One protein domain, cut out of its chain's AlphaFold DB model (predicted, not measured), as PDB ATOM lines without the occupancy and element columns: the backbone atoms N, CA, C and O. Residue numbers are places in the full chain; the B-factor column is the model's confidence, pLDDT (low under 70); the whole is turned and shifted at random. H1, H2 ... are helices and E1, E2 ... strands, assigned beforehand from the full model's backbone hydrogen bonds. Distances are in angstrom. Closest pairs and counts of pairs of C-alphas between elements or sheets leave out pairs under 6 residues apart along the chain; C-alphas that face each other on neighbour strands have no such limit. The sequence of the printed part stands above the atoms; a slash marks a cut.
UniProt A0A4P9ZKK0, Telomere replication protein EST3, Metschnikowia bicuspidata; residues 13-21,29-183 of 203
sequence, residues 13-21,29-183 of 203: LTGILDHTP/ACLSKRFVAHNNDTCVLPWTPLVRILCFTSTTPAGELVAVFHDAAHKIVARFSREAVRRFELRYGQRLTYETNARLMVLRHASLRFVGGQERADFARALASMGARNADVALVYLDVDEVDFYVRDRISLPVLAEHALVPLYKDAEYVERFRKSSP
ATOM      1  N   LEU A  13       4.939 -54.733   7.592       94.62
ATOM      2  CA  LEU A  13       5.105 -56.088   7.069       94.62
ATOM      3  C   LEU A  13       6.122 -56.880   7.893       94.62
ATOM      4  O   LEU A  13       5.771 -57.903   8.472       94.62
ATOM      5  N   THR A  14       7.355 -56.380   7.987       92.62
ATOM      6  CA  THR A  14       8.441 -57.051   8.715       92.62
ATOM      7  C   THR A  14       8.090 -57.235  10.184       92.62
ATOM      8  O   THR A  14       8.170 -58.346  10.697       92.62
ATOM      9  N   GLY A  15       7.574 -56.193  10.840       91.31
ATOM     10  CA  GLY A  15       7.127 -56.264  12.226       91.31
ATOM     11  C   GLY A  15       6.100 -57.373  12.437       91.31
ATOM     12  O   GLY A  15       6.271 -58.198  13.332       91.31
ATOM     13  N   ILE A  16       5.063 -57.439  11.599       93.12
ATOM     14  CA  ILE A  16       4.027 -58.476  11.696       93.12
ATOM     15  C   ILE A  16       4.615 -59.872  11.479       93.12
ATOM     16  O   ILE A  16       4.306 -60.777  12.254       93.12
ATOM     17  N   LEU A  17       5.454 -60.056  10.460       92.06
ATOM     18  CA  LEU A  17       6.044 -61.356  10.136       92.06
ATOM     19  C   LEU A  17       7.019 -61.853  11.211       92.06
ATOM     20  O   LEU A  17       7.028 -63.053  11.494       92.06
ATOM     21  N   ASP A  18       7.776 -60.945  11.830       90.06
ATOM     22  CA  ASP A  18       8.746 -61.244  12.892       90.06
ATOM     23  C   ASP A  18       8.060 -61.575  14.224       90.06
ATOM     24  O   ASP A  18       8.521 -62.434  14.974       90.06
ATOM     25  N   HIS A  19       6.932 -60.923  14.522       85.50
ATOM     26  CA  HIS A  19       6.181 -61.137  15.766       85.50
ATOM     27  C   HIS A  19       5.110 -62.223  15.648       85.50
ATOM     28  O   HIS A  19       4.399 -62.486  16.621       85.50
ATOM     29  N   THR A  20       4.985 -62.852  14.477       85.44
ATOM     30  CA  THR A  20       4.016 -63.917  14.240       85.44
ATOM     31  C   THR A  20       4.725 -65.243  13.975       85.44
ATOM     32  O   THR A  20       5.287 -65.430  12.889       85.44
ATOM     33  N   PRO A  21       4.680 -66.202  14.919       79.50
ATOM     34  CA  PRO A  21       5.245 -67.522  14.687       79.50
ATOM     35  C   PRO A  21       4.501 -68.222  13.547       79.50
ATOM     36  O   PRO A  21       3.280 -68.136  13.449       79.50
ATOM     37  N   ALA A  29      -7.710 -65.299  18.661       85.88
ATOM     38  CA  ALA A  29      -7.951 -64.092  17.865       85.88
ATOM     39  C   ALA A  29      -6.898 -62.991  18.104       85.88
ATOM     40  O   ALA A  29      -6.734 -62.094  17.280       85.88
ATOM     41  N   CYS A  30      -6.191 -63.026  19.238       89.19
ATOM     42  CA  CYS A  30      -5.074 -62.127  19.519       89.19
ATOM     43  C   CYS A  30      -3.764 -62.807  19.121       89.19
ATOM     44  O   CYS A  30      -3.394 -63.819  19.712       89.19
ATOM     45  N   LEU A  31      -3.085 -62.229  18.132       88.38
ATOM     46  CA  LEU A  31      -1.860 -62.769  17.551       88.38
ATOM     47  C   LEU A  31      -0.633 -62.371  18.372       88.38
ATOM     48  O   LEU A  31       0.198 -63.207  18.703       88.38
ATOM     49  N   SER A  32      -0.557 -61.096  18.753       90.25
ATOM     50  CA  SER A  32       0.501 -60.577  19.615       90.25
ATOM     51  C   SER A  32      -0.040 -59.448  20.489       90.25
ATOM     52  O   SER A  32      -0.501 -58.414  19.997       90.25
ATOM     53  N   LYS A  33      -0.016 -59.653  21.809       89.25
ATOM     54  CA  LYS A  33      -0.325 -58.599  22.784       89.25
ATOM     55  C   LYS A  33       0.865 -57.663  22.888       89.25
ATOM     56  O   LYS A  33       1.990 -58.138  22.986       89.25
ATOM     57  N   ARG A  34       0.610 -56.352  22.956       86.69
ATOM     58  CA  ARG A  34       1.682 -55.336  23.000       86.69
ATOM     59  C   ARG A  34       2.668 -55.491  21.837       86.69
ATOM     60  O   ARG A  34       3.863 -55.275  22.006       86.69
ATOM     61  N   PHE A  35       2.138 -55.859  20.670       88.88
ATOM     62  CA  PHE A  35       2.866 -55.894  19.405       88.88
ATOM     63  C   PHE A  35       3.680 -54.610  19.197       88.88
ATOM     64  O   PHE A  35       4.839 -54.656  18.804       88.88
ATOM     65  N   VAL A  36       3.085 -53.471  19.555       87.44
ATOM     66  CA  VAL A  36       3.804 -52.216  19.746       87.44
ATOM     67  C   VAL A  36       3.828 -51.876  21.234       87.44
ATOM     68  O   VAL A  36       2.777 -51.830  21.877       87.44
ATOM     69  N   ALA A  37       5.025 -51.620  21.767       85.31
ATOM     70  CA  ALA A  37       5.265 -51.203  23.150       85.31
ATOM     71  C   ALA A  37       6.365 -50.129  23.219       85.31
ATOM     72  O   ALA A  37       7.448 -50.337  23.767       85.31
ATOM     73  N   HIS A  38       6.110 -48.977  22.603       81.75
ATOM     74  CA  HIS A  38       7.084 -47.900  22.483       81.75
ATOM     75  C   HIS A  38       7.013 -46.935  23.674       81.75
ATOM     76  O   HIS A  38       6.193 -46.018  23.707       81.75
ATOM     77  N   ASN A  39       7.915 -47.134  24.638       75.50
ATOM     78  CA  ASN A  39       7.973 -46.354  25.882       75.50
ATOM     79  C   ASN A  39       8.990 -45.197  25.852       75.50
ATOM     80  O   ASN A  39       9.071 -44.444  26.816       75.50
ATOM     81  N   ASN A  40       9.785 -45.067  24.786       64.50
ATOM     82  CA  ASN A  40      10.834 -44.050  24.708       64.50
ATOM     83  C   ASN A  40      10.307 -42.767  24.060       64.50
ATOM     84  O   ASN A  40       9.584 -42.819  23.072       64.50
ATOM     85  N   ASP A  41      10.712 -41.604  24.566       65.31
ATOM     86  CA  ASP A  41      10.453 -40.319  23.892       65.31
ATOM     87  C   ASP A  41      11.515 -39.986  22.836       65.31
ATOM     88  O   ASP A  41      11.344 -39.090  22.009       65.31
ATOM     89  N   THR A  42      12.619 -40.733  22.829       59.44
ATOM     90  CA  THR A  42      13.678 -40.606  21.831       59.44
ATOM     91  C   THR A  42      13.332 -41.401  20.579       59.44
ATOM     92  O   THR A  42      13.239 -42.631  20.617       59.44
ATOM     93  N   CYS A  43      13.197 -40.699  19.454       61.97
ATOM     94  CA  CYS A  43      13.043 -41.324  18.148       61.97
ATOM     95  C   CYS A  43      14.352 -41.987  17.731       61.97
ATOM     96  O   CYS A  43      15.358 -41.307  17.533       61.97
ATOM     97  N   VAL A  44      14.316 -43.302  17.551       64.00
ATOM     98  CA  VAL A  44      15.420 -44.032  16.941       64.00
ATOM     99  C   VAL A  44      14.858 -44.757  15.728       64.00
ATOM    100  O   VAL A  44      14.276 -45.832  15.840       64.00
ATOM    101  N   LEU A  45      14.972 -44.123  14.559       59.09
ATOM    102  CA  LEU A  45      14.661 -44.776  13.288       59.09
ATOM    103  C   LEU A  45      15.647 -45.944  13.093       59.09
ATOM    104  O   LEU A  45      16.840 -45.745  13.333       59.09
ATOM    105  N   PRO A  46      15.199 -47.144  12.673       61.06
ATOM    106  CA  PRO A  46      13.875 -47.487  12.131       61.06
ATOM    107  C   PRO A  46      12.851 -48.018  13.155       61.06
ATOM    108  O   PRO A  46      11.740 -48.368  12.766       61.06
ATOM    109  N   TRP A  47      13.201 -48.093  14.440       69.19
ATOM    110  CA  TRP A  47      12.427 -48.794  15.474       69.19
ATOM    111  C   TRP A  47      11.231 -48.017  16.025       69.19
ATOM    112  O   TRP A  47      10.424 -48.575  16.768       69.19
ATOM    113  N   THR A  48      11.104 -46.732  15.694       79.81
ATOM    114  CA  THR A  48       9.929 -45.948  16.074       79.81
ATOM    115  C   THR A  48       8.731 -46.366  15.205       79.81
ATOM    116  O   THR A  48       8.792 -46.190  13.987       79.81
ATOM    117  N   PRO A  49       7.628 -46.865  15.794       85.44
ATOM    118  CA  PRO A  49       6.436 -47.333  15.077       85.44
ATOM    119  C   PRO A  49       5.585 -46.140  14.612       85.44
ATOM    120  O   PRO A  49       4.491 -45.863  15.119       85.44
ATOM    121  N   LEU A  50       6.143 -45.371  13.681       91.31
ATOM    122  CA  LEU A  50       5.505 -44.198  13.106       91.31
ATOM    123  C   LEU A  50       4.468 -44.623  12.074       91.31
ATOM    124  O   LEU A  50       4.715 -45.506  11.252       91.31
ATOM    125  N   VAL A  51       3.311 -43.970  12.102       92.81
ATOM    126  CA  VAL A  51       2.221 -44.200  11.151       92.81
ATOM    127  C   VAL A  51       1.551 -42.891  10.779       92.81
ATOM    128  O   VAL A  51       1.577 -41.906  11.522       92.81
ATOM    129  N   ARG A  52       0.885 -42.897   9.633       92.81
ATOM    130  CA  ARG A  52      -0.099 -41.878   9.279       92.81
ATOM    131  C   ARG A  52      -1.477 -42.496   9.188       92.81
ATOM    132  O   ARG A  52      -1.632 -43.664   8.833       92.81
ATOM    133  N   ILE A  53      -2.476 -41.684   9.504       93.81
ATOM    134  CA  ILE A  53      -3.875 -42.056   9.349       93.81
ATOM    135  C   ILE A  53      -4.300 -41.630   7.951       93.81
ATOM    136  O   ILE A  53      -4.315 -40.446   7.646       93.81
ATOM    137  N   LEU A  54      -4.659 -42.581   7.101       91.50
ATOM    138  CA  LEU A  54      -5.163 -42.265   5.771       91.50
ATOM    139  C   LEU A  54      -6.575 -41.683   5.866       91.50
ATOM    140  O   LEU A  54      -6.869 -40.594   5.377       91.50
ATOM    141  N   CYS A  55      -7.449 -42.406   6.560       92.50
ATOM    142  CA  CYS A  55      -8.816 -41.992   6.811       92.50
ATOM    143  C   CYS A  55      -9.404 -42.717   8.024       92.50
ATOM    144  O   CYS A  55      -8.959 -43.802   8.401       92.50
ATOM    145  N   PHE A  56     -10.443 -42.116   8.601       95.12
ATOM    146  CA  PHE A  56     -11.369 -42.789   9.509       95.12
ATOM    147  C   PHE A  56     -12.576 -43.258   8.697       95.12
ATOM    148  O   PHE A  56     -13.092 -42.504   7.872       95.12
ATOM    149  N   THR A  57     -13.023 -44.494   8.901       94.31
ATOM    150  CA  THR A  57     -14.018 -45.130   8.016       94.31
ATOM    151  C   THR A  57     -15.376 -45.329   8.670       94.31
ATOM    152  O   THR A  57     -16.414 -45.275   7.999       94.31
ATOM    153  N   SER A  58     -15.377 -45.616   9.967       90.75
ATOM    154  CA  SER A  58     -16.568 -45.992  10.723       90.75
ATOM    155  C   SER A  58     -16.307 -45.893  12.223       90.75
ATOM    156  O   SER A  58     -15.162 -45.832  12.674       90.75
ATOM    157  N   THR A  59     -17.397 -45.910  12.981       94.25
ATOM    158  CA  THR A  59     -17.391 -46.168  14.420       94.25
ATOM    159  C   THR A  59     -18.063 -47.519  14.644       94.25
ATOM    160  O   THR A  59     -19.079 -47.795  14.001       94.25
ATOM    161  N   THR A  60     -17.514 -48.364  15.514       93.00
ATOM    162  CA  THR A  60     -18.169 -49.625  15.898       93.00
ATOM    163  C   THR A  60     -19.381 -49.339  16.797       93.00
ATOM    164  O   THR A  60     -19.463 -48.257  17.391       93.00
ATOM    165  N   PRO A  61     -20.319 -50.288  16.973       90.25
ATOM    166  CA  PRO A  61     -21.421 -50.127  17.927       90.25
ATOM    167  C   PRO A  61     -20.959 -49.855  19.370       90.25
ATOM    168  O   PRO A  61     -21.674 -49.217  20.138       90.25
ATOM    169  N   ALA A  62     -19.743 -50.287  19.727       89.38
ATOM    170  CA  ALA A  62     -19.123 -50.034  21.027       89.38
ATOM    171  C   ALA A  62     -18.522 -48.617  21.168       89.38
ATOM    172  O   ALA A  62     -18.007 -48.260  22.232       89.38
ATOM    173  N   GLY A  63     -18.589 -47.788  20.120       90.50
ATOM    174  CA  GLY A  63     -18.037 -46.433  20.118       90.50
ATOM    175  C   GLY A  63     -16.533 -46.373  19.836       90.50
ATOM    176  O   GLY A  63     -15.900 -45.368  20.151       90.50
ATOM    177  N   GLU A  64     -15.952 -47.432  19.276       95.81
ATOM    178  CA  GLU A  64     -14.540 -47.484  18.879       95.81
ATOM    179  C   GLU A  64     -14.366 -46.875  17.485       95.81
ATOM    180  O   GLU A  64     -15.261 -46.981  16.646       95.81
ATOM    181  N   LEU A  65     -13.216 -46.259  17.208       96.88
ATOM    182  CA  LEU A  65     -12.956 -45.651  15.899       96.88
ATOM    183  C   LEU A  65     -12.174 -46.607  15.005       96.88
ATOM    184  O   LEU A  65     -11.116 -47.094  15.397       96.88
ATOM    185  N   VAL A  66     -12.657 -46.811  13.783       97.50
ATOM    186  CA  VAL A  66     -11.972 -47.601  12.756       97.50
ATOM    187  C   VAL A  66     -11.271 -46.659  11.787       97.50
ATOM    188  O   VAL A  66     -11.859 -45.692  11.289       97.50
ATOM    189  N   ALA A  67     -10.009 -46.955  11.506       97.00
ATOM    190  CA  ALA A  67      -9.161 -46.182  10.620       97.00
ATOM    191  C   ALA A  67      -8.346 -47.085   9.693       97.00
ATOM    192  O   ALA A  67      -8.170 -48.279   9.935       97.00
ATOM    193  N   VAL A  68      -7.820 -46.486   8.630       96.19
ATOM    194  CA  VAL A  68      -6.759 -47.082   7.816       96.19
ATOM    195  C   VAL A  68      -5.467 -46.359   8.147       96.19
ATOM    196  O   VAL A  68      -5.374 -45.143   7.973       96.19
ATOM    197  N   PHE A  69      -4.478 -47.102   8.630       95.12
ATOM    198  CA  PHE A  69      -3.123 -46.597   8.802       95.12
ATOM    199  C   PHE A  69      -2.261 -46.966   7.623       95.12
ATOM    200  O   PHE A  69      -2.533 -47.940   6.920       95.12
ATOM    201  N   HIS A  70      -1.177 -46.224   7.470       93.50
ATOM    202  CA  HIS A  70      -0.082 -46.645   6.631       93.50
ATOM    203  C   HIS A  70       1.275 -46.290   7.236       93.50
ATOM    204  O   HIS A  70       1.420 -45.296   7.959       93.50
ATOM    205  N   ASP A  71       2.257 -47.122   6.914       92.06
ATOM    206  CA  ASP A  71       3.672 -46.798   7.028       92.06
ATOM    207  C   ASP A  71       4.185 -46.310   5.653       92.06
ATOM    208  O   ASP A  71       3.409 -45.787   4.845       92.06
ATOM    209  N   ALA A  72       5.486 -46.397   5.379       89.69
ATOM    210  CA  ALA A  72       6.030 -45.948   4.097       89.69
ATOM    211  C   ALA A  72       5.648 -46.809   2.880       89.69
ATOM    212  O   ALA A  72       5.773 -46.322   1.757       89.69
ATOM    213  N   ALA A  73       5.213 -48.054   3.074       91.25
ATOM    214  CA  ALA A  73       4.989 -49.011   1.987       91.25
ATOM    215  C   ALA A  73       3.598 -49.654   2.035       91.25
ATOM    216  O   ALA A  73       2.969 -49.867   0.993       91.25
ATOM    217  N   HIS A  74       3.099 -49.934   3.237       94.56
ATOM    218  CA  HIS A  74       1.917 -50.738   3.469       94.56
ATOM    219  C   HIS A  74       0.826 -49.967   4.193       94.56
ATOM    220  O   HIS A  74       1.079 -49.080   5.006       94.56
ATOM    221  N   LYS A  75      -0.418 -50.364   3.928       95.06
ATOM    222  CA  LYS A  75      -1.598 -49.913   4.673       95.06
ATOM    223  C   LYS A  75      -2.349 -51.070   5.318       95.06
ATOM    224  O   LYS A  75      -2.417 -52.166   4.756       95.06
ATOM    225  N   ILE A  76      -2.914 -50.806   6.494       96.44
ATOM    226  CA  ILE A  76      -3.555 -51.786   7.380       96.44
ATOM    227  C   ILE A  76      -4.777 -51.166   8.073       96.44
ATOM    228  O   ILE A  76      -4.822 -49.956   8.309       96.44
ATOM    229  N   VAL A  77      -5.774 -51.989   8.419       97.19
ATOM    230  CA  VAL A  77      -6.866 -51.557   9.306       97.19
ATOM    231  C   VAL A  77      -6.338 -51.367  10.728       97.19
ATOM    232  O   VAL A  77      -5.597 -52.202  11.251       97.19
ATOM    233  N   ALA A  78      -6.778 -50.300  11.382       97.69
ATOM    234  CA  ALA A  78      -6.582 -50.081  12.803       97.69
ATOM    235  C   ALA A  78      -7.907 -49.743  13.488       97.69
ATOM    236  O   ALA A  78      -8.803 -49.136  12.895       97.69
ATOM    237  N   ARG A  79      -8.010 -50.115  14.759       97.94
ATOM    238  CA  ARG A  79      -9.119 -49.773  15.640       97.94
ATOM    239  C   ARG A  79      -8.569 -49.069  16.869       97.94
ATOM    240  O   ARG A  79      -7.655 -49.578  17.502       97.94
ATOM    241  N   PHE A  80      -9.140 -47.927  17.220       97.69
ATOM    242  CA  PHE A  80      -8.869 -47.261  18.486       97.69
ATOM    243  C   PHE A  80      -9.946 -47.626  19.491       97.69
ATOM    244  O   PHE A  80     -11.130 -47.361  19.252       97.69
ATOM    245  N   SER A  81      -9.535 -48.168  20.635       95.31
ATOM    246  CA  SER A  81     -10.461 -48.376  21.743       95.31
ATOM    247  C   SER A  81     -11.033 -47.037  22.221       95.31
ATOM    248  O   SER A  81     -10.408 -45.979  22.095       95.31
ATOM    249  N   ARG A  82     -12.228 -47.062  22.818       95.12
ATOM    250  CA  ARG A  82     -12.848 -45.851  23.386       95.12
ATOM    251  C   ARG A  82     -11.933 -45.152  24.397       95.12
ATOM    252  O   ARG A  82     -11.913 -43.925  24.470       95.12
ATOM    253  N   GLU A  83     -11.167 -45.927  25.161       95.44
ATOM    254  CA  GLU A  83     -10.219 -45.385  26.131       95.44
ATOM    255  C   GLU A  83      -8.990 -44.765  25.448       95.44
ATOM    256  O   GLU A  83      -8.555 -43.697  25.874       95.44
ATOM    257  N   ALA A  84      -8.483 -45.350  24.356       96.06
ATOM    258  CA  ALA A  84      -7.415 -44.743  23.555       96.06
ATOM    259  C   ALA A  84      -7.838 -43.370  23.010       96.06
ATOM    260  O   ALA A  84      -7.104 -42.388  23.144       96.06
ATOM    261  N   VAL A  85      -9.060 -43.283  22.468       96.69
ATOM    262  CA  VAL A  85      -9.649 -42.015  22.006       96.69
ATOM    263  C   VAL A  85      -9.739 -41.024  23.162       96.69
ATOM    264  O   VAL A  85      -9.227 -39.913  23.054       96.69
ATOM    265  N   ARG A  86     -10.313 -41.429  24.301       96.31
ATOM    266  CA  ARG A  86     -10.471 -40.557  25.473       96.31
ATOM    267  C   ARG A  86      -9.135 -40.002  25.968       96.31
ATOM    268  O   ARG A  86      -9.035 -38.807  26.231       96.31
ATOM    269  N   ARG A  87      -8.109 -40.848  26.094       96.25
ATOM    270  CA  ARG A  87      -6.768 -40.429  26.537       96.25
ATOM    271  C   ARG A  87      -6.153 -39.418  25.585       96.25
ATOM    272  O   ARG A  87      -5.621 -38.410  26.042       96.25
ATOM    273  N   PHE A  88      -6.263 -39.661  24.281       96.25
ATOM    274  CA  PHE A  88      -5.784 -38.730  23.270       96.25
ATOM    275  C   PHE A  88      -6.492 -37.374  23.381       96.25
ATOM    276  O   PHE A  88      -5.842 -36.332  23.445       96.25
ATOM    277  N   GLU A  89      -7.823 -37.379  23.456       96.88
ATOM    278  CA  GLU A  89      -8.620 -36.152  23.523       96.88
ATOM    279  C   GLU A  89      -8.348 -35.351  24.799       96.88
ATOM    280  O   GLU A  89      -8.230 -34.127  24.737       96.88
ATOM    281  N   LEU A  90      -8.165 -36.026  25.938       97.00
ATOM    282  CA  LEU A  90      -7.756 -35.389  27.191       97.00
ATOM    283  C   LEU A  90      -6.347 -34.789  27.101       97.00
ATOM    284  O   LEU A  90      -6.128 -33.676  27.571       97.00
ATOM    285  N   ARG A  91      -5.393 -35.507  26.495       95.50
ATOM    286  CA  ARG A  91      -3.992 -35.071  26.383       95.50
ATOM    287  C   ARG A  91      -3.830 -33.868  25.453       95.50
ATOM    288  O   ARG A  91      -3.020 -32.989  25.734       95.50
ATOM    289  N   TYR A  92      -4.571 -33.833  24.348       95.12
ATOM    290  CA  TYR A  92      -4.387 -32.827  23.296       95.12
ATOM    291  C   TYR A  92      -5.499 -31.777  23.222       95.12
ATOM    292  O   TYR A  92      -5.359 -30.822  22.460       95.12
ATOM    293  N   GLY A  93      -6.589 -31.929  23.978       95.69
ATOM    294  CA  GLY A  93      -7.721 -30.998  23.958       95.69
ATOM    295  C   GLY A  93      -8.446 -30.934  22.608       95.69
ATOM    296  O   GLY A  93      -9.117 -29.949  22.317       95.69
ATOM    297  N   GLN A  94      -8.296 -31.957  21.760       95.12
ATOM    298  CA  GLN A  94      -8.908 -32.031  20.433       95.12
ATOM    299  C   GLN A  94      -9.350 -33.456  20.105       95.12
ATOM    300  O   GLN A  94      -8.734 -34.414  20.567       95.12
ATOM    301  N   ARG A  95     -10.368 -33.589  19.244       95.06
ATOM    302  CA  ARG A  95     -10.826 -34.897  18.752       95.06
ATOM    303  C   ARG A  95      -9.704 -35.640  18.034       95.06
ATOM    304  O   ARG A  95      -8.966 -35.034  17.253       95.06
ATOM    305  N   LEU A  96      -9.634 -36.961  18.214       95.38
ATOM    306  CA  LEU A  96      -8.663 -37.798  17.492       95.38
ATOM    307  C   LEU A  96      -8.854 -37.728  15.970       95.38
ATOM    308  O   LEU A  96      -7.900 -37.889  15.223       95.38
ATOM    309  N   THR A  97     -10.063 -37.444  15.490       94.69
ATOM    310  CA  THR A  97     -10.357 -37.315  14.056       94.69
ATOM    311  C   THR A  97     -10.047 -35.933  13.475       94.69
ATOM    312  O   THR A  97     -10.143 -35.742  12.264       94.69
ATOM    313  N   TYR A  98      -9.685 -34.954  14.309       92.69
ATOM    314  CA  TYR A  98      -9.493 -33.575  13.875       92.69
ATOM    315  C   TYR A  98      -8.091 -33.351  13.293       92.69
ATOM    316  O   TYR A  98      -7.105 -33.246  14.026       92.69
ATOM    317  N   GLU A  99      -8.028 -33.282  11.959       87.44
ATOM    318  CA  GLU A  99      -6.820 -33.026  11.155       87.44
ATOM    319  C   GLU A  99      -5.629 -33.963  11.435       87.44
ATOM    320  O   GLU A  99      -4.479 -33.626  11.150       87.44
ATOM    321  N   THR A 100      -5.871 -35.152  11.986       88.69
ATOM    322  CA  THR A 100      -4.811 -36.126  12.294       88.69
ATOM    323  C   THR A 100      -4.344 -36.917  11.078       88.69
ATOM    324  O   THR A 100      -3.237 -37.445  11.089       88.69
ATOM    325  N   ASN A 101      -5.123 -36.942   9.995       84.19
ATOM    326  CA  ASN A 101      -4.746 -37.598   8.743       84.19
ATOM    327  C   ASN A 101      -3.548 -36.944   8.035       84.19
ATOM    328  O   ASN A 101      -2.780 -37.602   7.341       84.19
ATOM    329  N   ALA A 102      -3.353 -35.642   8.243       80.06
ATOM    330  CA  ALA A 102      -2.212 -34.899   7.718       80.06
ATOM    331  C   ALA A 102      -1.022 -34.862   8.693       80.06
ATOM    332  O   ALA A 102      -0.077 -34.111   8.459       80.06
ATOM    333  N   ARG A 103      -1.069 -35.606   9.803       89.75
ATOM    334  CA  ARG A 103      -0.065 -35.550  10.874       89.75
ATOM    335  C   ARG A 103       0.620 -36.897  11.039       89.75
ATOM    336  O   ARG A 103       0.092 -37.944  10.668       89.75
ATOM    337  N   LEU A 104       1.830 -36.852  11.582       90.25
ATOM    338  CA  LEU A 104       2.614 -38.046  11.849       90.25
ATOM    339  C   LEU A 104       2.355 -38.497  13.283       90.25
ATOM    340  O   LEU A 104       2.563 -37.734  14.230       90.25
ATOM    341  N   MET A 105       1.897 -39.733  13.424       92.81
ATOM    342  CA  MET A 105       1.528 -40.329  14.701       92.81
ATOM    343  C   MET A 105       2.589 -41.348  15.114       92.81
ATOM    344  O   MET A 105       3.212 -41.987  14.264       92.81
ATOM    345  N   VAL A 106       2.766 -41.531  16.417       92.56
ATOM    346  CA  VAL A 106       3.518 -42.654  16.982       92.56
ATOM    347  C   VAL A 106       2.548 -43.566  17.715       92.56
ATOM    348  O   VAL A 106       1.766 -43.116  18.557       92.56
ATOM    349  N   LEU A 107       2.582 -44.855  17.383       93.56
ATOM    350  CA  LEU A 107       1.866 -45.864  18.153       93.56
ATOM    351  C   LEU A 107       2.657 -46.129  19.431       93.56
ATOM    352  O   LEU A 107       3.786 -46.611  19.381       93.56
ATOM    353  N   ARG A 108       2.083 -45.793  20.586       92.00
ATOM    354  CA  ARG A 108       2.705 -46.104  21.873       92.00
ATOM    355  C   ARG A 108       2.432 -47.555  22.202       92.00
ATOM    356  O   ARG A 108       3.377 -48.334  22.284       92.00
ATOM    357  N   HIS A 109       1.155 -47.931  22.286       94.19
ATOM    358  CA  HIS A 109       0.719 -49.294  22.583       94.19
ATOM    359  C   HIS A 109      -0.313 -49.771  21.563       94.19
ATOM    360  O   HIS A 109      -1.329 -49.109  21.331       94.19
ATOM    361  N   ALA A 110      -0.066 -50.941  20.979       95.88
ATOM    362  CA  ALA A 110      -1.026 -51.626  20.123       95.88
ATOM    363  C   ALA A 110      -0.843 -53.144  20.196       95.88
ATOM    364  O   ALA A 110       0.269 -53.643  20.386       95.88
ATOM    365  N   SER A 111      -1.933 -53.881  20.012       95.56
ATOM    366  CA  SER A 111      -1.931 -55.337  19.865       95.56
ATOM    367  C   SER A 111      -2.279 -55.728  18.432       95.56
ATOM    368  O   SER A 111      -3.040 -55.041  17.755       95.56
ATOM    369  N   LEU A 112      -1.736 -56.850  17.971       95.19
ATOM    370  CA  LEU A 112      -2.036 -57.419  16.662       95.19
ATOM    371  C   LEU A 112      -3.096 -58.510  16.816       95.19
ATOM    372  O   LEU A 112      -2.969 -59.397  17.671       95.19
ATOM    373  N   ARG A 113      -4.160 -58.441  16.017       94.56
ATOM    374  CA  ARG A 113      -5.322 -59.335  16.129       94.56
ATOM    375  C   ARG A 113      -5.817 -59.773  14.764       94.56
ATOM    376  O   ARG A 113      -5.705 -59.017  13.805       94.56
ATOM    377  N   PHE A 114      -6.411 -60.956  14.694       92.06
ATOM    378  CA  PHE A 114      -7.161 -61.395  13.523       92.06
ATOM    379  C   PHE A 114      -8.537 -60.739  13.475       92.06
ATOM    380  O   PHE A 114      -9.189 -60.552  14.503       92.06
ATOM    381  N   VAL A 115      -8.993 -60.429  12.266       90.88
ATOM    382  CA  VAL A 115     -10.367 -60.010  11.985       90.88
ATOM    383  C   VAL A 115     -11.281 -61.233  12.116       90.88
ATOM    384  O   VAL A 115     -11.173 -62.173  11.328       90.88
ATOM    385  N   GLY A 116     -12.172 -61.217  13.108       87.31
ATOM    386  CA  GLY A 116     -13.225 -62.213  13.290       87.31
ATOM    387  C   GLY A 116     -14.497 -61.883  12.504       87.31
ATOM    388  O   GLY A 116     -14.538 -60.952  11.698       87.31
ATOM    389  N   GLY A 117     -15.560 -62.659  12.733       84.75
ATOM    390  CA  GLY A 117     -16.842 -62.481  12.040       84.75
ATOM    391  C   GLY A 117     -17.475 -61.107  12.280       84.75
ATOM    392  O   GLY A 117     -17.870 -60.441  11.324       84.75
ATOM    393  N   GLN A 118     -17.507 -60.657  13.538       85.88
ATOM    394  CA  GLN A 118     -18.048 -59.346  13.906       85.88
ATOM    395  C   GLN A 118     -17.177 -58.210  13.355       85.88
ATOM    396  O   GLN A 118     -17.681 -57.296  12.701       85.88
ATOM    397  N   GLU A 119     -15.856 -58.304  13.531       90.56
ATOM    398  CA  GLU A 119     -14.913 -57.305  13.026       90.56
ATOM    399  C   GLU A 119     -14.980 -57.168  11.504       90.56
ATOM    400  O   GLU A 119     -14.788 -56.080  10.966       90.56
ATOM    401  N   ARG A 120     -15.292 -58.247  10.779       88.94
ATOM    402  CA  ARG A 120     -15.424 -58.199   9.321       88.94
ATOM    403  C   ARG A 120     -16.556 -57.276   8.876       88.94
ATOM    404  O   ARG A 120     -16.403 -56.594   7.861       88.94
ATOM    405  N   ALA A 121     -17.657 -57.225   9.627       89.75
ATOM    406  CA  ALA A 121     -18.747 -56.286   9.379       89.75
ATOM    407  C   ALA A 121     -18.335 -54.852   9.749       89.75
ATOM    408  O   ALA A 121     -18.473 -53.940   8.929       89.75
ATOM    409  N   ASP A 122     -17.746 -54.670  10.933       91.81
ATOM    410  CA  ASP A 122     -17.322 -53.357  11.437       91.81
ATOM    411  C   ASP A 122     -16.251 -52.701  10.543       91.81
ATOM    412  O   ASP A 122     -16.236 -51.478  10.345       91.81
ATOM    413  N   PHE A 123     -15.376 -53.517   9.948       94.00
ATOM    414  CA  PHE A 123     -14.262 -53.087   9.103       94.00
ATOM    415  C   PHE A 123     -14.577 -53.147   7.605       94.00
ATOM    416  O   PHE A 123     -13.711 -52.818   6.793       94.00
ATOM    417  N   ALA A 124     -15.801 -53.510   7.203       91.81
ATOM    418  CA  ALA A 124     -16.160 -53.714   5.796       91.81
ATOM    419  C   ALA A 124     -15.817 -52.504   4.909       91.81
ATOM    420  O   ALA A 124     -15.305 -52.670   3.799       91.81
ATOM    421  N   ARG A 125     -16.038 -51.278   5.408       93.00
ATOM    422  CA  ARG A 125     -15.689 -50.036   4.693       93.00
ATOM    423  C   ARG A 125     -14.178 -49.849   4.536       93.00
ATOM    424  O   ARG A 125     -13.734 -49.502   3.445       93.00
ATOM    425  N   ALA A 126     -13.399 -50.110   5.587       94.00
ATOM    426  CA  ALA A 126     -11.938 -50.011   5.559       94.00
ATOM    427  C   ALA A 126     -11.305 -51.077   4.654       94.00
ATOM    428  O   ALA A 126     -10.433 -50.790   3.839       94.00
ATOM    429  N   LEU A 127     -11.790 -52.315   4.732       92.62
ATOM    430  CA  LEU A 127     -11.334 -53.398   3.863       92.62
ATOM    431  C   LEU A 127     -11.694 -53.128   2.396       92.62
ATOM    432  O   LEU A 127     -10.878 -53.358   1.501       92.62
ATOM    433  N   ALA A 128     -12.887 -52.581   2.133       91.19
ATOM    434  CA  ALA A 128     -13.297 -52.190   0.790       91.19
ATOM    435  C   ALA A 128     -12.436 -51.055   0.216       91.19
ATOM    436  O   ALA A 128     -12.036 -51.165  -0.944       91.19
ATOM    437  N   SER A 129     -12.108 -50.017   0.995       90.06
ATOM    438  CA  SER A 129     -11.275 -48.897   0.520       90.06
ATOM    439  C   SER A 129      -9.846 -49.324   0.170       90.06
ATOM    440  O   SER A 129      -9.211 -48.734  -0.700       90.06
ATOM    441  N   MET A 130      -9.353 -50.401   0.783       89.88
ATOM    442  CA  MET A 130      -8.060 -51.002   0.455       89.88
ATOM    443  C   MET A 130      -8.141 -52.078  -0.640       89.88
ATOM    444  O   MET A 130      -7.120 -52.634  -1.046       89.88
ATOM    445  N   GLY A 131      -9.340 -52.412  -1.127       86.44
ATOM    446  CA  GLY A 131      -9.546 -53.527  -2.051       86.44
ATOM    447  C   GLY A 131      -9.137 -54.881  -1.456       86.44
ATOM    448  O   GLY A 131      -8.730 -55.773  -2.199       86.44
ATOM    449  N   ALA A 132      -9.203 -55.022  -0.132       82.94
ATOM    450  CA  ALA A 132      -8.822 -56.203   0.636       82.94
ATOM    451  C   ALA A 132     -10.049 -57.081   0.918       82.94
ATOM    452  O   ALA A 132     -10.500 -57.219   2.051       82.94
ATOM    453  N   ARG A 133     -10.635 -57.637  -0.149       71.00
ATOM    454  CA  ARG A 133     -11.812 -58.524  -0.071       71.00
ATOM    455  C   ARG A 133     -11.468 -60.007  -0.193       71.00
ATOM    456  O   ARG A 133     -12.379 -60.825  -0.259       71.00
ATOM    457  N   ASN A 134     -10.179 -60.342  -0.263       69.50
ATOM    458  CA  ASN A 134      -9.749 -61.714  -0.470       69.50
ATOM    459  C   ASN A 134     -10.179 -62.580   0.723       69.50
ATOM    460  O   ASN A 134      -9.845 -62.262   1.863       69.50
ATOM    461  N   ALA A 135     -10.956 -63.630   0.461       70.00
ATOM    462  CA  ALA A 135     -11.442 -64.537   1.495       70.00
ATOM    463  C   ALA A 135     -10.381 -65.568   1.915       70.00
ATOM    464  O   ALA A 135     -10.502 -66.136   2.996       70.00
ATOM    465  N   ASP A 136      -9.337 -65.759   1.103       81.75
ATOM    466  CA  ASP A 136      -8.373 -66.857   1.262       81.75
ATOM    467  C   ASP A 136      -7.185 -66.517   2.174       81.75
ATOM    468  O   ASP A 136      -6.313 -67.357   2.422       81.75
ATOM    469  N   VAL A 137      -7.123 -65.276   2.656       87.69
ATOM    470  CA  VAL A 137      -6.012 -64.750   3.451       87.69
ATOM    471  C   VAL A 137      -6.551 -64.263   4.785       87.69
ATOM    472  O   VAL A 137      -7.469 -63.440   4.823       87.69
ATOM    473  N   ALA A 138      -5.970 -64.748   5.884       88.69
ATOM    474  CA  ALA A 138      -6.320 -64.259   7.208       88.69
ATOM    475  C   ALA A 138      -5.973 -62.765   7.317       88.69
ATOM    476  O   ALA A 138      -4.854 -62.332   7.022       88.69
ATOM    477  N   LEU A 139      -6.951 -61.958   7.720       91.88
ATOM    478  CA  LEU A 139      -6.791 -60.515   7.847       91.88
ATOM    479  C   LEU A 139      -6.400 -60.181   9.285       91.88
ATOM    480  O   LEU A 139      -7.076 -60.612  10.217       91.88
ATOM    481  N   VAL A 140      -5.346 -59.388   9.460       94.12
ATOM    482  CA  VAL A 140      -4.960 -58.824  10.760       94.12
ATOM    483  C   VAL A 140      -5.248 -57.328  10.833       94.12
ATOM    484  O   VAL A 140      -5.257 -56.634   9.816       94.12
ATOM    485  N   TYR A 141      -5.463 -56.814  12.034       96.25
ATOM    486  CA  TYR A 141      -5.611 -55.388  12.304       96.25
ATOM    487  C   TYR A 141      -4.836 -54.989  13.561       96.25
ATOM    488  O   TYR A 141      -4.501 -55.833  14.401       96.25
ATOM    489  N   LEU A 142      -4.563 -53.689  13.684       97.44
ATOM    490  CA  LEU A 142      -3.971 -53.100  14.883       97.44
ATOM    491  C   LEU A 142      -5.069 -52.647  15.843       97.44
ATOM    492  O   LEU A 142      -5.875 -51.783  15.507       97.44
ATOM    493  N   ASP A 143      -5.079 -53.210  17.043       97.19
ATOM    494  CA  ASP A 143      -5.923 -52.782  18.157       97.19
ATOM    495  C   ASP A 143      -5.117 -51.789  19.000       97.19
ATOM    496  O   ASP A 143      -4.175 -52.173  19.694       97.19
ATOM    497  N   VAL A 144      -5.403 -50.499  18.841       97.25
ATOM    498  CA  VAL A 144      -4.592 -49.392  19.358       97.25
ATOM    499  C   VAL A 144      -5.120 -48.943  20.715       97.25
ATOM    500  O   VAL A 144      -6.252 -48.464  20.832       97.25
ATOM    501  N   ASP A 145      -4.252 -49.037  21.720       95.00
ATOM    502  CA  ASP A 145      -4.535 -48.662  23.107       95.00
ATOM    503  C   ASP A 145      -3.982 -47.278  23.465       95.00
ATOM    504  O   ASP A 145      -4.560 -46.563  24.289       95.00
ATOM    505  N   GLU A 146      -2.869 -46.878  22.845       94.62
ATOM    506  CA  GLU A 146      -2.285 -45.552  23.033       94.62
ATOM    507  C   GLU A 146      -1.580 -45.067  21.759       94.62
ATOM    508  O   GLU A 146      -0.784 -45.779  21.140       94.62
ATOM    509  N   VAL A 147      -1.872 -43.822  21.383       95.00
ATOM    510  CA  VAL A 147      -1.313 -43.131  20.221       95.00
ATOM    511  C   VAL A 147      -0.990 -41.693  20.601       95.00
ATOM    512  O   VAL A 147      -1.714 -41.079  21.382       95.00
ATOM    513  N   ASP A 148       0.063 -41.144  20.010       93.44
ATOM    514  CA  ASP A 148       0.470 -39.757  20.209       93.44
ATOM    515  C   ASP A 148       0.806 -39.065  18.895       93.44
ATOM    516  O   ASP A 148       1.094 -39.705  17.880       93.44
ATOM    517  N   PHE A 149       0.822 -37.731  18.929       92.00
ATOM    518  CA  PHE A 149       1.494 -36.975  17.884       92.00
ATOM    519  C   PHE A 149       2.998 -37.189  17.991       92.00
ATOM    520  O   PHE A 149       3.599 -36.880  19.016       92.00
ATOM    521  N   TYR A 150       3.602 -37.643  16.899       88.25
ATOM    522  CA  TYR A 150       5.044 -37.561  16.734       88.25
ATOM    523  C   TYR A 150       5.440 -36.174  16.214       88.25
ATOM    524  O   TYR A 150       6.294 -35.505  16.788       88.25
ATOM    525  N   VAL A 151       4.747 -35.701  15.172       86.12
ATOM    526  CA  VAL A 151       4.850 -34.323  14.672       86.12
ATOM    527  C   VAL A 151       3.448 -33.753  14.511       86.12
ATOM    528  O   VAL A 151       2.584 -34.360  13.875       86.12
ATOM    529  N   ARG A 152       3.224 -32.576  15.108       82.94
ATOM    530  CA  ARG A 152       1.943 -31.855  15.022       82.94
ATOM    531  C   ARG A 152       1.784 -31.085  13.714       82.94
ATOM    532  O   ARG A 152       0.652 -30.826  13.310       82.94
ATOM    533  N   ASP A 153       2.897 -30.737  13.074       83.56
ATOM    534  CA  ASP A 153       2.887 -30.050  11.791       83.56
ATOM    535  C   ASP A 153       2.226 -30.912  10.720       83.56
ATOM    536  O   ASP A 153       2.366 -32.139  10.677       83.56
ATOM    537  N   ARG A 154       1.486 -30.241   9.840       82.31
ATOM    538  CA  ARG A 154       0.800 -30.893   8.731       82.31
ATOM    539  C   ARG A 154       1.811 -31.229   7.646       82.31
ATOM    540  O   ARG A 154       2.432 -30.340   7.072       82.31
ATOM    541  N   ILE A 155       1.918 -32.511   7.328       78.75
ATOM    542  CA  ILE A 155       2.730 -33.021   6.231       78.75
ATOM    543  C   ILE A 155       1.802 -33.796   5.300       78.75
ATOM    544  O   ILE A 155       1.541 -34.984   5.495       78.75
ATOM    545  N   SER A 156       1.283 -33.107   4.285       70.19
ATOM    546  CA  SER A 156       0.408 -33.719   3.286       70.19
ATOM    547  C   SER A 156       1.154 -34.801   2.508       70.19
ATOM    548  O   SER A 156       2.276 -34.589   2.046       70.19
ATOM    549  N   LEU A 157       0.521 -35.960   2.344       71.56
ATOM    550  CA  LEU A 157       0.985 -36.976   1.410       71.56
ATOM    551  C   LEU A 157       0.418 -36.649   0.016       71.56
ATOM    552  O   LEU A 157      -0.787 -36.422  -0.100       71.56
ATOM    553  N   PRO A 158       1.240 -36.605  -1.045       78.12
ATOM    554  CA  PRO A 158       0.723 -36.484  -2.400       78.12
ATOM    555  C   PRO A 158      -0.192 -37.665  -2.745       78.12
ATOM    556  O   PRO A 158       0.136 -38.807  -2.433       78.12
ATOM    557  N   VAL A 159      -1.287 -37.411  -3.466       76.38
ATOM    558  CA  VAL A 159      -2.269 -38.441  -3.870       76.38
ATOM    559  C   VAL A 159      -1.612 -39.615  -4.613       76.38
ATOM    560  O   VAL A 159      -1.944 -40.773  -4.386       76.38
ATOM    561  N   LEU A 160      -0.613 -39.338  -5.458       76.12
ATOM    562  CA  LEU A 160       0.149 -40.381  -6.155       76.12
ATOM    563  C   LEU A 160       0.906 -41.307  -5.192       76.12
ATOM    564  O   LEU A 160       0.966 -42.512  -5.423       76.12
ATOM    565  N   ALA A 161       1.456 -40.758  -4.107       77.81
ATOM    566  CA  ALA A 161       2.151 -41.547  -3.097       77.81
ATOM    567  C   ALA A 161       1.165 -42.391  -2.274       77.81
ATOM    568  O   ALA A 161       1.479 -43.525  -1.935       77.81
ATOM    569  N   GLU A 162      -0.048 -41.892  -2.023       77.88
ATOM    570  CA  GLU A 162      -1.121 -42.681  -1.405       77.88
ATOM    571  C   GLU A 162      -1.542 -43.880  -2.275       77.88
ATOM    572  O   GLU A 162      -1.725 -44.989  -1.766       77.88
ATOM    573  N   HIS A 163      -1.662 -43.690  -3.593       80.75
ATOM    574  CA  HIS A 163      -1.993 -44.777  -4.522       80.75
ATOM    575  C   HIS A 163      -0.897 -45.841  -4.635       80.75
ATOM    576  O   HIS A 163      -1.214 -46.995  -4.925       80.75
ATOM    577  N   ALA A 164       0.361 -45.474  -4.384       85.38
ATOM    578  CA  ALA A 164       1.483 -46.405  -4.373       85.38
ATOM    579  C   ALA A 164       1.499 -47.325  -3.134       85.38
ATOM    580  O   ALA A 164       2.182 -48.347  -3.156       85.38
ATOM    581  N   LEU A 165       0.742 -47.003  -2.075       89.75
ATOM    582  CA  LEU A 165       0.685 -47.813  -0.855       89.75
ATOM    583  C   LEU A 165      -0.026 -49.146  -1.099       89.75
ATOM    584  O   LEU A 165      -1.223 -49.198  -1.429       89.75
ATOM    585  N   VAL A 166       0.695 -50.231  -0.835       93.19
ATOM    586  CA  VAL A 166       0.214 -51.598  -1.009       93.19
ATOM    587  C   VAL A 166      -0.637 -51.985   0.207       93.19
ATOM    588  O   VAL A 166      -0.190 -51.871   1.345       93.19
ATOM    589  N   PRO A 167      -1.889 -52.443   0.035       93.94
ATOM    590  CA  PRO A 167      -2.605 -53.088   1.132       93.94
ATOM    591  C   PRO A 167      -1.787 -54.272   1.641       93.94
ATOM    592  O   PRO A 167      -1.467 -55.150   0.843       93.94
ATOM    593  N   LEU A 168      -1.502 -54.333   2.945       94.56
ATOM    594  CA  LEU A 168      -0.697 -55.408   3.540       94.56
ATOM    595  C   LEU A 168      -1.180 -56.799   3.092       94.56
ATOM    596  O   LEU A 168      -0.398 -57.658   2.713       94.56
ATOM    597  N   TYR A 169      -2.499 -56.976   3.027       92.94
ATOM    598  CA  TYR A 169      -3.169 -58.224   2.654       92.94
ATOM    599  C   TYR A 169      -2.994 -58.652   1.186       92.94
ATOM    600  O   TYR A 169      -3.505 -59.698   0.791       92.94
ATOM    601  N   LYS A 170      -2.354 -57.820   0.358       93.31
ATOM    602  CA  LYS A 170      -1.995 -58.121  -1.035       93.31
ATOM    603  C   LYS A 170      -0.494 -58.321  -1.226       93.31
ATOM    604  O   LYS A 170      -0.088 -58.675  -2.328       93.31
ATOM    605  N   ASP A 171       0.307 -58.065  -0.196       94.44
ATOM    606  CA  ASP A 171       1.742 -58.295  -0.252       94.44
ATOM    607  C   ASP A 171       2.023 -59.800  -0.362       94.44
ATOM    608  O   ASP A 171       1.404 -60.600   0.337       94.44
ATOM    609  N   ALA A 172       2.926 -60.192  -1.261       93.50
ATOM    610  CA  ALA A 172       3.192 -61.597  -1.543       93.50
ATOM    611  C   ALA A 172       3.699 -62.351  -0.306       93.50
ATOM    612  O   ALA A 172       3.281 -63.486  -0.080       93.50
ATOM    613  N   GLU A 173       4.546 -61.721   0.510       93.44
ATOM    614  CA  GLU A 173       5.122 -62.356   1.696       93.44
ATOM    615  C   GLU A 173       4.071 -62.525   2.798       93.44
ATOM    616  O   GLU A 173       3.962 -63.584   3.419       93.44
ATOM    617  N   TYR A 174       3.219 -61.510   2.977       93.31
ATOM    618  CA  TYR A 174       2.079 -61.599   3.886       93.31
ATOM    619  C   TYR A 174       1.095 -62.683   3.436       93.31
ATOM    620  O   TYR A 174       0.667 -63.518   4.234       93.31
ATOM    621  N   VAL A 175       0.726 -62.678   2.153       92.12
ATOM    622  CA  VAL A 175      -0.209 -63.656   1.593       92.12
ATOM    623  C   VAL A 175       0.345 -65.061   1.772       92.12
ATOM    624  O   VAL A 175      -0.398 -65.927   2.211       92.12
ATOM    625  N   GLU A 176       1.625 -65.295   1.499       90.00
ATOM    626  CA  GLU A 176       2.234 -66.610   1.703       90.00
ATOM    627  C   GLU A 176       2.172 -67.052   3.171       90.00
ATOM    628  O   GLU A 176       1.833 -68.199   3.453       90.00
ATOM    629  N   ARG A 177       2.407 -66.133   4.116       87.19
ATOM    630  CA  ARG A 177       2.360 -66.433   5.555       87.19
ATOM    631  C   ARG A 177       0.956 -66.753   6.074       87.19
ATOM    632  O   ARG A 177       0.832 -67.550   7.000       87.19
ATOM    633  N   PHE A 178      -0.074 -66.100   5.536       87.69
ATOM    634  CA  PHE A 178      -1.432 -66.113   6.099       87.69
ATOM    635  C   PHE A 178      -2.496 -66.722   5.175       87.69
ATOM    636  O   PHE A 178      -3.693 -66.677   5.486       87.69
ATOM    637  N   ARG A 179      -2.095 -67.297   4.037       85.50
ATOM    638  CA  ARG A 179      -2.982 -68.058   3.153       85.50
ATOM    639  C   ARG A 179      -3.465 -69.301   3.906       85.50
ATOM    640  O   ARG A 179      -2.667 -70.151   4.282       85.50
ATOM    641  N   LYS A 180      -4.784 -69.405   4.101       64.19
ATOM    642  CA  LYS A 180      -5.476 -70.497   4.821       64.19
ATOM    643  C   LYS A 180      -5.215 -70.628   6.334       64.19
ATOM    644  O   LYS A 180      -5.625 -71.620   6.916       64.19
ATOM    645  N   SER A 181      -4.644 -69.629   7.008       60.34
ATOM    646  CA  SER A 181      -4.466 -69.653   8.478       60.34
ATOM    647  C   SER A 181      -5.637 -69.024   9.257       60.34
ATOM    648  O   SER A 181      -5.428 -68.341  10.260       60.34
ATOM    649  N   SER A 182      -6.877 -69.162   8.775       49.91
ATOM    650  CA  SER A 182      -8.028 -68.457   9.354       49.91
ATOM    651  C   SER A 182      -8.474 -69.079  10.688       49.91
ATOM    652  O   SER A 182      -8.694 -70.286  10.737       49.91
ATOM    653  N   PRO A 183      -8.738 -68.286  11.748       50.62
ATOM    654  CA  PRO A 183      -9.402 -68.781  12.956       50.62
ATOM    655  C   PRO A 183     -10.865 -69.205  12.717       50.62
ATOM    656  O   PRO A 183     -11.518 -69.675  13.642       50.62
TER     657      PRO A 183
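Overview. This is residues 13 to 21 and 29 to 183 of the 203 residues of the protein "Telomere replication protein EST3" of Metschnikowia bicuspidata (UniProt A0A4P9ZKK0). A closed barrel of five strands, E2, E3, E4, E6 and E5, makes the core, with short helices set round its outside and a sixth strand, E1, added along E5 outside the ring. H2 packs on the barrel at E6, H4 covers E3 with H3 next to it along the chain, and H1 sits by E1 and E4 with H6 beyond it. The printed part has 164 residues, with six named helices and six named strands in the order H1 E1 E2 E3 E4 H2 E5 H3 H4 E6 H5 H6. The strand pairing is mixed, with E4 and E6 the parallel pair, and the class is mixed, helices and strands. The whole is compact, with a radius of gyration of the C-alphas of 15.0 A and spans of 43 by 35 by 31 A.

Along the chain. E6, the longest strand by residues, is residues 140 to 151, 26.7 A long, from C-alpha 140 at (-4.960, -58.824, 10.760) to C-alpha 151 at (4.850, -34.323, 14.672). E5 is residues 104 to 114, 25.4 A, and E2 is residues 50 to 59, 23.0 A. E4 is residues 74 to 80, 18.8 A, E3 is residues 65 to 70, 15.9 A, and E1 is residues 30 to 37, 15.5 A. E2 bends by 69 degrees at residue 55, E5 by 79 degrees at residue 109 and E6 by 83 degrees at residue 145. H2, residues 82 to 92, is the longest helix at 15.5 A. H1 is residues 13 to 18, with C-alpha 13 at (5.105, -56.088, 7.069); H3 is residues 117 to 122, H4 residues 124 to 129, and H5 residues 159 to 164. H6 is residues 172 to 178, 10.0 A, and ends at C-alpha 178 at (-1.432, -66.113, 6.099).

Arrangement. Round the ring run E2, E3, E4, E6, E5 and back to E2. E2, E3 and E4 form a meander, each strand the antiparallel neighbour of the one before; E2 and E3 are a hairpin, with N 54 and O 68 at 2.8 A, and so are E3 and E4, with N 78 and O 67 at 2.8 A. E4 and E6 are parallel, with N 79 and O 142 at 2.8 A. E6 and E5 are antiparallel, with N 111 and O 143 at 2.8 A. E5 and E2 are antiparallel and close the ring, with N 51 and O 105 at 2.9 A. E1 is antiparallel to E5, with N 112 and O 32 at 2.8 A. E6 lies on one side of E5, and E2 and E1 on the other side. Outside the barrel, H2 is on it at a height over the sheet of 7.3 A; its closest C-alphas to E6 are those of Ala 84 and Asp 145, 4.9 A apart. H4, outside too at a height of 8.3 A, is over E3 and only just along the strands, at 29.8 degrees on the local plane; the C-alphas of Val 68 and Ala 126 are their closest, 6.4 A. H3 is on the barrel, outside it, and meets H4 only through their link. H1 is on the barrel, outside it, and H5 is only just on it, with 5 pairs of C-alphas within 10 A. H6 is not on the barrel; it only just touches H1, with 3 pairs of C-alphas within 8 A, the closest Leu 13 and Tyr 174 at 7.0 A, at a steep tilt of 43 degrees, the same way. In H1, H2, H4, H5 and H6 every O i to N i+4 pair is within hydrogen-bond range; in H3 it is 1 of 2.

Size, cuts and confidence. The C-alphas of Gly 93 and Lys 180 are the two farthest apart, 43.9 A. Residues 22 to 28 are cut out, and C-alphas 21 and 29 are 14.0 A apart across the cut. The links E1 to E2 and H2 to E5 are long. The mean pLDDT of the printed part is 88.1; residues 40 to 47, residue 134 and residues 180 to 183 are under 70.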